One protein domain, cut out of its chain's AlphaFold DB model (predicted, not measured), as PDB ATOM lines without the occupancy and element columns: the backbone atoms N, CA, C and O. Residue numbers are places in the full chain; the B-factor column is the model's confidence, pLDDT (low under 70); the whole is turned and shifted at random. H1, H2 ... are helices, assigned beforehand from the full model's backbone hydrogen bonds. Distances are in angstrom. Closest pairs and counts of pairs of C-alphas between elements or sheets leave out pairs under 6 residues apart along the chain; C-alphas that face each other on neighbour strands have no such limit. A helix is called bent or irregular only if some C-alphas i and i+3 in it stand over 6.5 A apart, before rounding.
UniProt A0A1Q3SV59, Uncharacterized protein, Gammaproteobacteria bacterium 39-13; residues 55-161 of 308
ATOM      1  N   GLN A  55       7.752  28.703-123.254       84.62
ATOM      2  CA  GLN A  55       8.905  28.060-123.884       84.62
ATOM      3  C   GLN A  55       8.723  26.539-123.953       84.62
ATOM      4  O   GLN A  55       8.926  25.930-125.005       84.62
ATOM      5  N   HIS A  56       8.267  25.929-122.866       85.75
ATOM      6  CA  HIS A  56       7.965  24.510-122.777       85.75
ATOM      7  C   HIS A  56       6.869  24.106-123.772       85.75
ATOM      8  O   HIS A  56       7.011  23.111-124.489       85.75
ATOM      9  N   ILE A  57       5.814  24.912-123.892       90.88
ATOM     10  CA  ILE A  57       4.747  24.690-124.873       90.88
ATOM     11  C   ILE A  57       5.272  24.872-126.310       90.88
ATOM     12  O   ILE A  57       4.940  24.076-127.189       90.88
ATOM     13  N   THR A  58       6.145  25.857-126.555       91.81
ATOM     14  CA  THR A  58       6.791  26.057-127.869       91.81
ATOM     15  C   THR A  58       7.584  24.809-128.276       91.81
ATOM     16  O   THR A  58       7.460  24.319-129.403       91.81
ATOM     17  N   TYR A  59       8.337  24.218-127.340       90.56
ATOM     18  CA  TYR A  59       9.052  22.963-127.576       90.56
ATOM     19  C   TYR A  59       8.120  21.782-127.843       90.56
ATOM     20  O   TYR A  59       8.441  20.948-128.694       90.56
ATOM     21  N   ALA A  60       6.957  21.721-127.193       92.06
ATOM     22  CA  ALA A  60       5.960  20.695-127.481       92.06
ATOM     23  C   ALA A  60       5.480  20.774-128.941       92.06
ATOM     24  O   ALA A  60       5.467  19.757-129.637       92.06
ATOM     25  N   PHE A  61       5.172  21.970-129.454       93.94
ATOM     26  CA  PHE A  61       4.780  22.148-130.861       93.94
ATOM     27  C   PHE A  61       5.903  21.810-131.851       93.94
ATOM     28  O   PHE A  61       5.640  21.299-132.940       93.94
ATOM     29  N   SER A  62       7.164  22.013-131.465       92.00
ATOM     30  CA  SER A  62       8.320  21.552-132.244       92.00
ATOM     31  C   SER A  62       8.541  20.037-132.185       92.00
ATOM     32  O   SER A  62       9.107  19.475-133.125       92.00
ATOM     33  N   LYS A  63       8.114  19.368-131.106       92.94
ATOM     34  CA  LYS A  63       8.293  17.925-130.896       92.94
ATOM     35  C   LYS A  63       7.206  17.083-131.558       92.94
ATOM     36  O   LYS A  63       7.518  16.040-132.135       92.94
ATOM     37  N   PHE A  64       5.948  17.486-131.410       92.25
ATOM     38  CA  PHE A  64       4.803  16.744-131.923       92.25
ATOM     39  C   PHE A  64       4.483  17.162-133.364       92.25
ATOM     40  O   PHE A  64       4.641  18.335-133.716       92.25
ATOM     41  N   PRO A  65       4.039  16.227-134.224       90.00
ATOM     42  CA  PRO A  65       3.659  16.555-135.591       90.00
ATOM     43  C   PRO A  65       2.468  17.534-135.614       90.00
ATOM     44  O   PRO A  65       1.640  17.495-134.701       90.00
ATOM     45  N   PRO A  66       2.313  18.355-136.674       89.00
ATOM     46  CA  PRO A  66       1.214  19.321-136.791       89.00
ATOM     47  C   PRO A  66      -0.186  18.730-136.586       89.00
ATOM     48  O   PRO A  66      -1.066  19.386-136.034       89.00
ATOM     49  N   THR A  67      -0.379  17.462-136.957       85.38
ATOM     50  CA  THR A  67      -1.629  16.711-136.759       85.38
ATOM     51  C   THR A  67      -2.000  16.494-135.289       85.38
ATOM     52  O   THR A  67      -3.145  16.173-134.995       85.38
ATOM     53  N   GLN A  68      -1.060  16.679-134.358       88.81
ATOM     54  CA  GLN A  68      -1.268  16.556-132.914       88.81
ATOM     55  C   GLN A  68      -1.253  17.908-132.186       88.81
ATOM     56  O   GLN A  68      -1.423  17.943-130.971       88.81
ATOM     57  N   HIS A  69      -1.075  19.037-132.877       92.94
ATOM     58  CA  HIS A  69      -0.960  20.343-132.209       92.94
ATOM     59  C   HIS A  69      -2.242  20.771-131.492       92.94
ATOM     60  O   HIS A  69      -2.171  21.237-130.357       92.94
ATOM     61  N   GLU A  70      -3.410  20.547-132.097       91.94
ATOM     62  CA  GLU A  70      -4.700  20.805-131.438       91.94
ATOM     63  C   GLU A  70      -4.843  19.961-130.158       91.94
ATOM     64  O   GLU A  70      -5.267  20.451-129.111       91.94
ATOM     65  N   ARG A  71      -4.387  18.701-130.194       89.75
ATOM     66  CA  ARG A  71      -4.335  17.823-129.016       89.75
ATOM     67  C   ARG A  71      -3.403  18.382-127.943       89.75
ATOM     68  O   ARG A  71      -3.815  18.423-126.790       89.75
ATOM     69  N   VAL A  72      -2.189  18.806-128.302       92.94
ATOM     70  CA  VAL A  72      -1.225  19.420-127.370       92.94
ATOM     71  C   VAL A  72      -1.852  20.620-126.657       92.94
ATOM     72  O   VAL A  72      -1.792  20.687-125.432       92.94
ATOM     73  N   ALA A  73      -2.527  21.509-127.396       92.25
ATOM     74  CA  ALA A  73      -3.249  22.642-126.819       92.25
ATOM     75  C   ALA A  73      -4.300  22.188-125.793       92.25
ATOM     76  O   ALA A  73      -4.328  22.692-124.673       92.25
ATOM     77  N   HIS A  74      -5.115  21.182-126.124       89.69
ATOM     78  CA  HIS A  74      -6.107  20.651-125.189       89.69
ATOM     79  C   HIS A  74      -5.502  19.969-123.954       89.69
ATOM     80  O   HIS A  74      -6.089  20.081-122.882       89.69
ATOM     81  N   VAL A  75      -4.337  19.314-124.057       88.88
ATOM     82  CA  VAL A  75      -3.634  18.769-122.877       88.88
ATOM     83  C   VAL A  75      -3.209  19.889-121.925       88.88
ATOM     84  O   VAL A  75      -3.356  19.746-120.715       88.88
ATOM     85  N   ILE A  76      -2.733  21.016-122.457       88.19
ATOM     86  CA  ILE A  76      -2.357  22.185-121.649       88.19
ATOM     87  C   ILE A  76      -3.595  22.789-120.979       88.19
ATOM     88  O   ILE A  76      -3.575  23.051-119.780       88.19
ATOM     89  N   LEU A  77      -4.693  22.962-121.722       86.19
ATOM     90  CA  LEU A  77      -5.961  23.440-121.156       86.19
ATOM     91  C   LEU A  77      -6.460  22.525-120.027       86.19
ATOM     92  O   LEU A  77      -6.898  23.013-118.990       86.19
ATOM     93  N   ASP A  78      -6.359  21.207-120.206       80.00
ATOM     94  CA  ASP A  78      -6.740  20.232-119.185       80.00
ATOM     95  C   ASP A  78      -5.827  20.278-117.952       80.00
ATOM     96  O   ASP A  78      -6.317  20.104-116.840       80.00
ATOM     97  N   PHE A  79      -4.527  20.542-118.120       77.25
ATOM     98  CA  PHE A  79      -3.581  20.649-117.005       77.25
ATOM     99  C   PHE A  79      -3.952  21.779-116.033       77.25
ATOM    100  O   PHE A  79      -3.922  21.588-114.820       77.25
ATOM    101  N   PHE A  80      -4.360  22.941-116.550       72.00
ATOM    102  CA  PHE A  80      -4.738  24.093-115.721       72.00
ATOM    103  C   PHE A  80      -6.154  23.994-115.120       72.00
ATOM    104  O   PHE A  80      -6.550  24.835-114.309       72.00
ATOM    105  N   ARG A  81      -6.942  22.975-115.486       65.81
ATOM    106  CA  ARG A  81      -8.303  22.779-114.980       65.81
ATOM    107  C   ARG A  81      -8.295  21.977-113.685       65.81
ATOM    108  O   ARG A  81      -8.164  20.758-113.710       65.81
ATOM    109  N   SER A  82      -8.575  22.631-112.559       50.38
ATOM    110  CA  SER A  82      -8.974  21.902-111.346       50.38
ATOM    111  C   SER A  82     -10.328  22.301-110.760       50.38
ATOM    112  O   SER A  82     -10.845  21.501-109.987       50.38
ATOM    113  N   LYS A  83     -10.940  23.442-111.144       40.91
ATOM    114  CA  LYS A  83     -12.324  23.834-110.750       40.91
ATOM    115  C   LYS A  83     -12.905  25.110-111.404       40.91
ATOM    116  O   LYS A  83     -14.036  25.466-111.085       40.91
ATOM    117  N   THR A  84     -12.198  25.798-112.307       52.31
ATOM    118  CA  THR A  84     -12.629  27.111-112.842       52.31
ATOM    119  C   THR A  84     -12.449  27.174-114.364       52.31
ATOM    120  O   THR A  84     -11.435  26.679-114.862       52.31
ATOM    121  N   PRO A  85     -13.390  27.763-115.129       60.41
ATOM    122  CA  PRO A  85     -13.277  27.848-116.581       60.41
ATOM    123  C   PRO A  85     -12.326  28.996-116.970       60.41
ATOM    124  O   PRO A  85     -12.746  30.119-117.245       60.41
ATOM    125  N   LEU A  86     -11.021  28.716-116.957       72.50
ATOM    126  CA  LEU A  86      -9.957  29.664-117.324       72.50
ATOM    127  C   LEU A  86      -9.363  29.389-118.714       72.50
ATOM    128  O   LEU A  86      -8.357  29.997-119.072       72.50
ATOM    129  N   ASP A  87      -9.970  28.512-119.519       79.81
ATOM    130  CA  ASP A  87      -9.410  28.053-120.797       79.81
ATOM    131  C   ASP A  87      -9.036  29.205-121.735       79.81
ATOM    132  O   ASP A  87      -7.950  29.200-122.305       79.81
ATOM    133  N   ILE A  88      -9.889  30.226-121.861       80.69
ATOM    134  CA  ILE A  88      -9.600  31.399-122.703       80.69
ATOM    135  C   ILE A  88      -8.388  32.188-122.209       80.69
ATOM    136  O   ILE A  88      -7.614  32.706-123.016       80.69
ATOM    137  N   ILE A  89      -8.208  32.285-120.894       80.25
ATOM    138  CA  ILE A  89      -7.045  32.953-120.307       80.25
ATOM    139  C   ILE A  89      -5.795  32.118-120.585       80.25
ATOM    140  O   ILE A  89      -4.812  32.656-121.090       80.25
ATOM    141  N   ILE A  90      -5.852  30.802-120.357       83.50
ATOM    142  CA  ILE A  90      -4.737  29.889-120.639       83.50
ATOM    143  C   ILE A  90      -4.356  29.914-122.125       83.50
ATOM    144  O   ILE A  90      -3.177  29.987-122.476       83.50
ATOM    145  N   LEU A  91      -5.352  29.929-123.010       86.38
ATOM    146  CA  LEU A  91      -5.159  30.045-124.449       86.38
ATOM    147  C   LEU A  91      -4.412  31.329-124.814       86.38
ATOM    148  O   LEU A  91      -3.434  31.278-125.555       86.38
ATOM    149  N   LYS A  92      -4.857  32.477-124.288       84.12
ATOM    150  CA  LYS A  92      -4.285  33.793-124.606       84.12
ATOM    151  C   LYS A  92      -2.900  34.009-124.007       84.12
ATOM    152  O   LYS A  92      -2.077  34.650-124.653       84.12
ATOM    153  N   LEU A  93      -2.653  33.516-122.795       81.94
ATOM    154  CA  LEU A  93      -1.406  33.775-122.070       81.94
ATOM    155  C   LEU A  93      -0.305  32.757-122.371       81.94
ATOM    156  O   LEU A  93       0.867  33.121-122.341       81.94
ATOM    157  N   PHE A  94      -0.657  31.510-122.690       88.06
ATOM    158  CA  PHE A  94       0.326  30.433-122.829       88.06
ATOM    159  C   PHE A  94       0.327  29.817-124.227       88.06
ATOM    160  O   PHE A  94       1.340  29.859-124.924       88.06
ATOM    161  N   ILE A  95      -0.809  29.274-124.668       91.75
ATOM    162  CA  ILE A  95      -0.873  28.458-125.892       91.75
ATOM    163  C   ILE A  95      -0.652  29.304-127.149       91.75
ATOM    164  O   ILE A  95       0.167  28.941-127.993       91.75
ATOM    165  N   LEU A  96      -1.361  30.428-127.287       92.25
ATOM    166  CA  LEU A  96      -1.275  31.286-128.468       92.25
ATOM    167  C   LEU A  96       0.121  31.921-128.618       92.25
ATOM    168  O   LEU A  96       0.695  31.768-129.699       92.25
ATOM    169  N   PRO A  97       0.720  32.543-127.580       92.81
ATOM    170  CA  PRO A  97       2.093  33.042-127.665       92.81
ATOM    171  C   PRO A  97       3.106  31.945-128.015       92.81
ATOM    172  O   PRO A  97       3.975  32.149-128.862       92.81
ATOM    173  N   ALA A  98       2.968  30.751-127.430       93.44
ATOM    174  CA  ALA A  98       3.858  29.633-127.728       93.44
ATOM    175  C   ALA A  98       3.730  29.149-129.180       93.44
ATOM    176  O   ALA A  98       4.730  28.881-129.848       93.44
ATOM    177  N   TYR A  99       2.506  29.079-129.707       95.25
ATOM    178  CA  TYR A  99       2.283  28.705-131.102       95.25
ATOM    179  C   TYR A  99       2.823  29.765-132.071       95.25
ATOM    180  O   TYR A  99       3.397  29.428-133.105       95.25
ATOM    181  N   GLN A 100       2.695  31.049-131.730       93.88
ATOM    182  CA  GLN A 100       3.265  32.152-132.509       93.88
ATOM    183  C   GLN A 100       4.799  32.093-132.548       93.88
ATOM    184  O   GLN A 100       5.386  32.282-133.616       93.88
ATOM    185  N   ASN A 101       5.447  31.767-131.425       94.75
ATOM    186  CA  ASN A 101       6.892  31.533-131.381       94.75
ATOM    187  C   ASN A 101       7.292  30.355-132.276       94.75
ATOM    188  O   ASN A 101       8.160  30.508-133.134       94.75
ATOM    189  N   TYR A 102       6.591  29.222-132.162       95.69
ATOM    190  CA  TYR A 102       6.795  28.061-133.033       95.69
ATOM    191  C   TYR A 102       6.660  28.421-134.524       95.69
ATOM    192  O   TYR A 102       7.516  28.071-135.338       95.69
ATOM    193  N   MET A 103       5.610  29.159-134.895       94.50
ATOM    194  CA  MET A 103       5.386  29.610-136.268       94.50
ATOM    195  C   MET A 103       6.538  30.484-136.775       94.50
ATOM    196  O   MET A 103       7.022  30.269-137.888       94.50
ATOM    197  N   LYS A 104       7.014  31.426-135.951       93.12
ATOM    198  CA  LYS A 104       8.162  32.283-136.267       93.12
ATOM    199  C   LYS A 104       9.434  31.461-136.485       93.12
ATOM    200  O   LYS A 104      10.127  31.685-137.472       93.12
ATOM    201  N   GLU A 105       9.713  30.494-135.613       93.31
ATOM    202  CA  GLU A 105      10.880  29.604-135.708       93.31
ATOM    203  C   GLU A 105      10.837  28.692-136.943       93.31
ATOM    204  O   GLU A 105      11.872  28.414-137.548       93.31
ATOM    205  N   LYS A 106       9.647  28.230-137.342       91.81
ATOM    206  CA  LYS A 106       9.453  27.356-138.512       91.81
ATOM    207  C   LYS A 106       9.180  28.103-139.819       91.81
ATOM    208  O   LYS A 106       9.031  27.460-140.855       91.81
ATOM    209  N   GLY A 107       9.088  29.433-139.793       90.56
ATOM    210  CA  GLY A 107       8.729  30.241-140.962       90.56
ATOM    211  C   GLY A 107       7.282  30.052-141.444       90.56
ATOM    212  O   GLY A 107       6.968  30.382-142.588       90.56
ATOM    213  N   ILE A 108       6.392  29.532-140.594       90.25
ATOM    214  CA  ILE A 108       4.966  29.352-140.892       90.25
ATOM    215  C   ILE A 108       4.258  30.695-140.690       90.25
ATOM    216  O   ILE A 108       4.420  31.343-139.662       90.25
ATOM    217  N   ARG A 109       3.458  31.130-141.672       88.94
ATOM    218  CA  ARG A 109       2.802  32.454-141.649       88.94
ATOM    219  C   ARG A 109       1.305  32.423-141.368       88.94
ATOM    220  O   ARG A 109       0.733  33.459-141.051       88.94
ATOM    221  N   LEU A 110       0.672  31.261-141.501       89.44
ATOM    222  CA  LEU A 110      -0.770  31.103-141.336       89.44
ATOM    223  C   LEU A 110      -1.065  30.283-140.086       89.44
ATOM    224  O   LEU A 110      -0.519  29.192-139.917       89.44
ATOM    225  N   MET A 111      -1.928  30.818-139.224       90.12
ATOM    226  CA  MET A 111      -2.451  30.071-138.087       90.12
ATOM    227  C   MET A 111      -3.415  28.985-138.579       90.12
ATOM    228  O   MET A 111      -4.168  29.219-139.528       90.12
ATOM    229  N   PRO A 112      -3.425  27.802-137.947       92.25
ATOM    230  CA  PRO A 112      -4.360  26.752-138.310       92.25
ATOM    231  C   PRO A 112      -5.790  27.125-137.895       92.25
ATOM    232  O   PRO A 112      -6.011  27.740-136.851       92.25
ATOM    233  N   ALA A 113      -6.772  26.687-138.688       90.88
ATOM    234  CA  ALA A 113      -8.181  27.030-138.490       90.88
ATOM    235  C   ALA A 113      -8.713  26.658-137.095       90.88
ATOM    236  O   ALA A 113      -9.511  27.399-136.528       90.88
ATOM    237  N   TRP A 114      -8.250  25.544-136.513       91.19
ATOM    238  CA  TRP A 114      -8.653  25.135-135.163       91.19
ATOM    239  C   TRP A 114      -8.263  26.173-134.105       91.19
ATOM    240  O   TRP A 114      -9.051  26.437-133.201       91.19
ATOM    241  N   LEU A 115      -7.088  26.801-134.233       92.62
ATOM    242  CA  LEU A 115      -6.582  27.775-133.264       92.62
ATOM    243  C   LEU A 115      -7.297  29.119-133.424       92.62
ATOM    244  O   LEU A 115      -7.647  29.749-132.429       92.62
ATOM    245  N   THR A 116      -7.576  29.526-134.667       90.25
ATOM    246  CA  THR A 116      -8.396  30.712-134.955       90.25
ATOM    247  C   THR A 116      -9.806  30.569-134.381       90.25
ATOM    248  O   THR A 116     -10.282  31.480-133.708       90.25
ATOM    249  N   THR A 117     -10.447  29.413-134.582       89.19
ATOM    250  CA  THR A 117     -11.774  29.118-134.019       89.19
ATOM    251  C   THR A 117     -11.738  29.108-132.491       89.19
ATOM    252  O   THR A 117     -12.578  29.740-131.851       89.19
ATOM    253  N   MET A 118     -10.741  28.453-131.890       88.81
ATOM    254  CA  MET A 118     -10.594  28.373-130.435       88.81
ATOM    255  C   MET A 118     -10.409  29.761-129.798       88.81
ATOM    256  O   MET A 118     -10.999  30.042-128.761       88.81
ATOM    257  N   GLN A 119      -9.657  30.662-130.443       86.56
ATOM    258  CA  GLN A 119      -9.437  32.036-129.967       86.56
ATOM    259  C   GLN A 119     -10.719  32.885-129.926       86.56
ATOM    260  O   GLN A 119     -10.802  33.827-129.135       86.56
ATOM    261  N   GLN A 120     -11.688  32.582-130.789       86.69
ATOM    262  CA  GLN A 120     -12.968  33.293-130.888       86.69
ATOM    263  C   GLN A 120     -14.086  32.634-130.068       86.69
ATOM    264  O   GLN A 120     -15.164  33.209-129.936       86.69
ATOM    265  N   SER A 121     -13.840  31.431-129.552       87.00
ATOM    266  CA  SER A 121     -14.807  30.640-128.791       87.00
ATOM    267  C   SER A 121     -14.895  31.096-127.331       87.00
ATOM    268  O   SER A 121     -14.055  31.857-126.854       87.00
ATOM    269  N   ASP A 122     -15.901  30.617-126.603       86.69
ATOM    270  CA  ASP A 122     -15.948  30.667-125.139       86.69
ATOM    271  C   ASP A 122     -15.484  29.330-124.523       86.69
ATOM    272  O   ASP A 122     -15.144  28.373-125.225       86.69
ATOM    273  N   ASN A 123     -15.449  29.254-123.192       83.62
ATOM    274  CA  ASN A 123     -14.987  28.056-122.486       83.62
ATOM    275  C   ASN A 123     -15.865  26.814-122.756       83.62
ATOM    276  O   ASN A 123     -15.346  25.695-122.774       83.62
ATOM    277  N   GLU A 124     -17.175  26.984-122.967       85.50
ATOM    278  CA  GLU A 124     -18.099  25.874-123.237       85.50
ATOM    279  C   GLU A 124     -17.899  25.336-124.656       85.50
ATOM    280  O   GLU A 124     -17.798  24.124-124.865       85.50
ATOM    281  N   ALA A 125     -17.746  26.234-125.627       87.44
ATOM    282  CA  ALA A 125     -17.441  25.904-127.008       87.44
ATOM    283  C   ALA A 125     -16.080  25.198-127.141       87.44
ATOM    284  O   ALA A 125     -15.980  24.209-127.871       87.44
ATOM    285  N   ILE A 126     -15.059  25.612-126.381       87.62
ATOM    286  CA  ILE A 126     -13.760  24.915-126.322       87.62
ATOM    287  C   ILE A 126     -13.924  23.485-125.780       87.62
ATOM    288  O   ILE A 126     -13.356  22.531-126.329       87.62
ATOM    289  N   ALA A 127     -14.733  23.294-124.733       83.31
ATOM    290  CA  ALA A 127     -15.024  21.964-124.196       83.31
ATOM    291  C   ALA A 127     -15.808  21.086-125.198       83.31
ATOM    292  O   ALA A 127     -15.527  19.889-125.353       83.31
ATOM    293  N   ALA A 128     -16.753  21.676-125.932       86.06
ATOM    294  CA  ALA A 128     -17.496  20.995-126.988       86.06
ATOM    295  C   ALA A 128     -16.590  20.610-128.171       86.06
ATOM    296  O   ALA A 128     -16.685  19.487-128.676       86.06
ATOM    297  N   GLN A 129     -15.662  21.486-128.570       86.38
ATOM    298  CA  GLN A 129     -14.665  21.219-129.611       86.38
ATOM    299  C   GLN A 129     -13.796  20.010-129.249       86.38
ATOM    300  O   GLN A 129     -13.647  19.099-130.066       86.38
ATOM    301  N   LYS A 130     -13.315  19.933-128.001       84.88
ATOM    302  CA  LYS A 130     -12.583  18.764-127.489       84.88
ATOM    303  C   LYS A 130     -13.387  17.476-127.680       84.88
ATOM    304  O   LYS A 130     -12.877  16.496-128.217       84.88
ATOM    305  N   THR A 131     -14.660  17.497-127.284       83.12
ATOM    306  CA  THR A 131     -15.570  16.347-127.411       83.12
ATOM    307  C   THR A 131     -15.795  15.955-128.870       83.12
ATOM    308  O   THR A 131     -15.779  14.770-129.206       83.12
ATOM    309  N   LYS A 132     -15.952  16.936-129.763       85.00
ATOM    310  CA  LYS A 132     -16.091  16.700-131.202       85.00
ATOM    311  C   LYS A 132     -14.832  16.070-131.795       85.00
ATOM    312  O   LYS A 132     -14.947  15.122-132.568       85.00
ATOM    313  N   MET A 133     -13.649  16.545-131.413       83.00
ATOM    314  CA  MET A 133     -12.375  15.972-131.848       83.00
ATOM    315  C   MET A 133     -12.238  14.502-131.423       83.00
ATOM    316  O   MET A 133     -11.791  13.695-132.232       83.00
ATOM    317  N   MET A 134     -12.668  14.123-130.210       81.31
ATOM    318  CA  MET A 134     -12.701  12.706-129.798       81.31
ATOM    319  C   MET A 134     -13.576  11.865-130.728       81.31
ATOM    320  O   MET A 134     -13.171  10.799-131.171       81.31
ATOM    321  N   LYS A 135     -14.774  12.360-131.050       79.12
ATOM    322  CA  LYS A 135     -15.772  11.601-131.813       79.12
ATOM    323  C   LYS A 135     -15.487  11.520-133.314       79.12
ATOM    324  O   LYS A 135     -15.926  10.570-133.950       79.12
ATOM    325  N   SER A 136     -14.796  12.507-133.882       78.06
ATOM    326  CA  SER A 136     -14.551  12.607-135.331       78.06
ATOM    327  C   SER A 136     -13.137  12.178-135.718       78.06
ATOM    328  O   SER A 136     -12.960  11.171-136.386       78.06
ATOM    329  N   LEU A 137     -12.111  12.882-135.238       73.12
ATOM    330  CA  LEU A 137     -10.722  12.643-135.649       73.12
ATOM    331  C   LEU A 137     -10.167  11.294-135.169       73.12
ATOM    332  O   LEU A 137      -9.293  10.720-135.813       73.12
ATOM    333  N   TYR A 138     -10.651  10.776-134.036       76.44
ATOM    334  CA  TYR A 138     -10.152   9.517-133.474       76.44
ATOM    335  C   TYR A 138     -10.967   8.297-133.905       76.44
ATOM    336  O   TYR A 138     -10.437   7.192-133.836       76.44
ATOM    337  N   SER A 139     -12.197   8.468-134.396       73.94
ATOM    338  CA  SER A 139     -13.004   7.353-134.917       73.94
ATOM    339  C   SER A 139     -12.529   6.838-136.266       73.94
ATOM    340  O   SER A 139     -12.735   5.669-136.575       73.94
ATOM    341  N   GLU A 140     -11.795   7.655-137.016       75.44
ATOM    342  CA  GLU A 140     -11.128   7.238-138.252       75.44
ATOM    343  C   GLU A 140      -9.831   6.449-137.992       75.44
ATOM    344  O   GLU A 140      -9.399   5.660-138.831       75.44
ATOM    345  N   LYS A 141      -9.197   6.648-136.825       78.19
ATOM    346  CA  LYS A 141      -7.863   6.109-136.497       78.19
ATOM    347  C   LYS A 141      -7.890   4.959-135.485       78.19
ATOM    348  O   LYS A 141      -6.964   4.146-135.463       78.19
ATOM    349  N   TYR A 142      -8.914   4.886-134.639       77.62
ATOM    350  CA  TYR A 142      -9.006   3.925-133.542       77.62
ATOM    351  C   TYR A 142     -10.370   3.242-133.518       77.62
ATOM    352  O   TYR A 142     -11.404   3.892-133.630       77.62
ATOM    353  N   SER A 143     -10.370   1.931-133.261       79.38
ATOM    354  CA  SER A 143     -11.593   1.149-133.020       79.38
ATOM    355  C   SER A 143     -12.352   1.599-131.765       79.38
ATOM    356  O   SER A 143     -13.568   1.446-131.695       79.38
ATOM    357  N   SER A 144     -11.645   2.181-130.790       85.50
ATOM    358  CA  SER A 144     -12.212   2.918-129.657       85.50
ATOM    359  C   SER A 144     -11.609   4.332-129.632       85.50
ATOM    360  O   SER A 144     -10.455   4.495-129.212       85.50
ATOM    361  N   PRO A 145     -12.350   5.353-130.100       82.50
ATOM    362  CA  PRO A 145     -11.862   6.729-130.191       82.50
ATOM    363  C   PRO A 145     -11.427   7.295-128.836       82.50
ATOM    364  O   PRO A 145     -10.373   7.923-128.730       82.50
ATOM    365  N   GLU A 146     -12.203   7.027-127.784       81.31
ATOM    366  CA  GLU A 146     -11.944   7.484-126.420       81.31
ATOM    367  C   GLU A 146     -10.661   6.869-125.851       81.31
ATOM    368  O   GLU A 146      -9.828   7.586-125.293       81.31
ATOM    369  N   ALA A 147     -10.449   5.560-126.035       83.00
ATOM    370  CA  ALA A 147      -9.229   4.898-125.578       83.00
ATOM    371  C   ALA A 147      -7.992   5.393-126.351       83.00
ATOM    372  O   ALA A 147      -6.939   5.639-125.757       83.00
ATOM    373  N   GLY A 148      -8.118   5.599-127.667       83.25
ATOM    374  CA  GLY A 148      -7.059   6.183-128.496       83.25
ATOM    375  C   GLY A 148      -6.692   7.602-128.057       83.25
ATOM    376  O   GLY A 148      -5.511   7.924-127.898       83.25
ATOM    377  N   TYR A 149      -7.702   8.428-127.783       83.06
ATOM    378  CA  TYR A 149      -7.536   9.778-127.253       83.06
ATOM    379  C   TYR A 149      -6.805   9.786-125.911       83.06
ATOM    380  O   TYR A 149      -5.863  10.560-125.721       83.06
ATOM    381  N   GLN A 150      -7.233   8.935-124.974       83.44
ATOM    382  CA  GLN A 150      -6.632   8.837-123.644       83.44
ATOM    383  C   GLN A 150      -5.173   8.392-123.734       83.44
ATOM    384  O   GLN A 150      -4.312   8.991-123.092       83.44
ATOM    385  N   LYS A 151      -4.874   7.405-124.588       85.56
ATOM    386  CA  LYS A 151      -3.507   6.928-124.819       85.56
ATOM    387  C   LYS A 151      -2.599   8.034-125.358       85.56
ATOM    388  O   LYS A 151      -1.506   8.229-124.834       85.56
ATOM    389  N   GLU A 152      -3.029   8.773-126.380       84.94
ATOM    390  CA  GLU A 152      -2.221   9.876-126.920       84.94
ATOM    391  C   GLU A 152      -2.075  11.038-125.928       84.94
ATOM    392  O   GLU A 152      -0.989  11.601-125.796       84.94
ATOM    393  N   THR A 153      -3.136  11.356-125.184       86.50
ATOM    394  CA  THR A 153      -3.099  12.358-124.108       86.50
ATOM    395  C   THR A 153      -2.078  11.978-123.038       86.50
ATOM    396  O   THR A 153      -1.254  12.808-122.661       86.50
ATOM    397  N   ALA A 154      -2.074  10.717-122.599       86.44
ATOM    398  CA  ALA A 154      -1.117  10.216-121.619       86.44
ATOM    399  C   ALA A 154       0.329  10.301-122.130       86.44
ATOM    400  O   ALA A 154       1.218  10.686-121.375       86.44
ATOM    401  N   LEU A 155       0.573  10.007-123.412       89.12
ATOM    402  CA  LEU A 155       1.902  10.132-124.022       89.12
ATOM    403  C   LEU A 155       2.395  11.583-124.051       89.12
ATOM    404  O   LEU A 155       3.551  11.849-123.720       89.12
ATOM    405  N   ILE A 156       1.525  12.518-124.432       90.00
ATOM    406  CA  ILE A 156       1.855  13.946-124.468       90.00
ATOM    407  C   ILE A 156       2.112  14.463-123.051       90.00
ATOM    408  O   ILE A 156       3.133  15.104-122.816       90.00
ATOM    409  N   LEU A 157       1.250  14.123-122.091       86.62
ATOM    410  CA  LEU A 157       1.417  14.515-120.692       86.62
ATOM    411  C   LEU A 157       2.698  13.929-120.079       86.62
ATOM    412  O   LEU A 157       3.439  14.643-119.408       86.62
ATOM    413  N   ALA A 158       3.008  12.659-120.353       86.81
ATOM    414  CA  ALA A 158       4.255  12.039-119.911       86.81
ATOM    415  C   ALA A 158       5.484  12.758-120.488       86.81
ATOM    416  O   ALA A 158       6.477  12.949-119.786       86.81
ATOM    417  N   TRP A 159       5.415  13.199-121.749       90.75
ATOM    418  CA  TRP A 159       6.478  13.991-122.360       90.75
ATOM    419  C   TRP A 159       6.624  15.376-121.715       90.75
ATOM    420  O   TRP A 159       7.752  15.781-121.425       90.75
ATOM    421  N   PHE A 160       5.514  16.074-121.448       88.12
ATOM    422  CA  PHE A 160       5.526  17.357-120.736       88.12
ATOM    423  C   PHE A 160       6.145  17.207-119.346       88.12
ATOM    424  O   PHE A 160       7.068  17.939-119.003       88.12
ATOM    425  N   ASN A 161       5.715  16.211-118.569       86.38
ATOM    426  CA  ASN A 161       6.257  15.963-117.233       86.38
ATOM    427  C   ASN A 161       7.757  15.650-117.286       86.38
ATOM    428  O   ASN A 161       8.539  16.231-116.539       86.38
TER     429      ASN A 161
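What this domain is: This is residues 55 to 161 of the 308 residues of an uncharacterized protein of Gammaproteobacteria bacterium 39-13 (UniProt A0A1Q3SV59). Five helices stand in a loosely closed ring round a sixth, H2, which runs through the middle; going round, the ring is H1, H3, H4, H5 and H6, and H6 crosses H2 nearly at right angles. The end of H6 comes back near H1, where the ring is not tightly shut. The printed part has 107 residues, with six named helices in the order H1 to H6 and no named strand: an all-helix domain. It is compact, with a radius of gyration of the C-alphas of 13.4 A and spans of 37 by 28 by 27 A.

Where its parts are: Start with the longest helix, H3: find C-alpha 87 at (-9.410, 28.053, -120.797) and go to C-alpha 106, 25.9 A away. H3 has a kink of 32 degrees near residue 94 and is irregular, but only just: C-alphas 93 and 96 are 6.9 A apart. Before it, H1 is residues 55 to 63, 12.3 A, beginning at (8.905, 28.060, -123.884), and H2 is residues 66 to 79, 20.4 A. H2 is irregular, with C-alphas 67 and 70 7.4 A apart. After H3 look for H4, residues 113 to 120, 11.0 A; H5, residues 123 to 136, 20.1 A; and H6, residues 145 to 161, 24.1 A, ending at (6.257, 15.963, -117.233).

How they stand to each other: The hub is H3, which touches H1, H2, H4 and H5. With residues 94 to 102 it touches H1 at a steep tilt of 57 degrees; the closest C-alphas are those of Thr 58 and Ala 98, 4.6 A. H2 and H3 form a hairpin, a shallow tilt of 33 degrees, only just short of steep, with C-alphas 77 and 87 closest at 5.8 A. H3 and H4 form another, at a steep tilt of 38 degrees; C-alphas 91 and 119 are closest, 7.3 A. H3 and H5 only just touch, only at their ends, with 3 pairs of C-alphas within 8 A, closest 87 and 123 at 5.8 A. Further out, H6 touches H2 about perpendicular, 75 degrees, with C-alphas 75 and 153 closest at 6.6 A. H6 touches H5 at C-alphas 134 and 145, 6.0 A, their closest. H1 and H6 are close but not clearly touching, C-alphas 60 and 160 being closest at 7.5 A. Every O i to N i+4 pair is within hydrogen-bond range in H1, H4, H5 and H6; H2 has 8 of 10 and H3 14 of 16.

The domain as a whole: Look for the two C-alphas farthest apart at Lys 83 and Gly 107, 37.4 A. The printed part has no cut and no long link. Mean pLDDT of the printed part is 85.2; residues 81 to 85 are under 70.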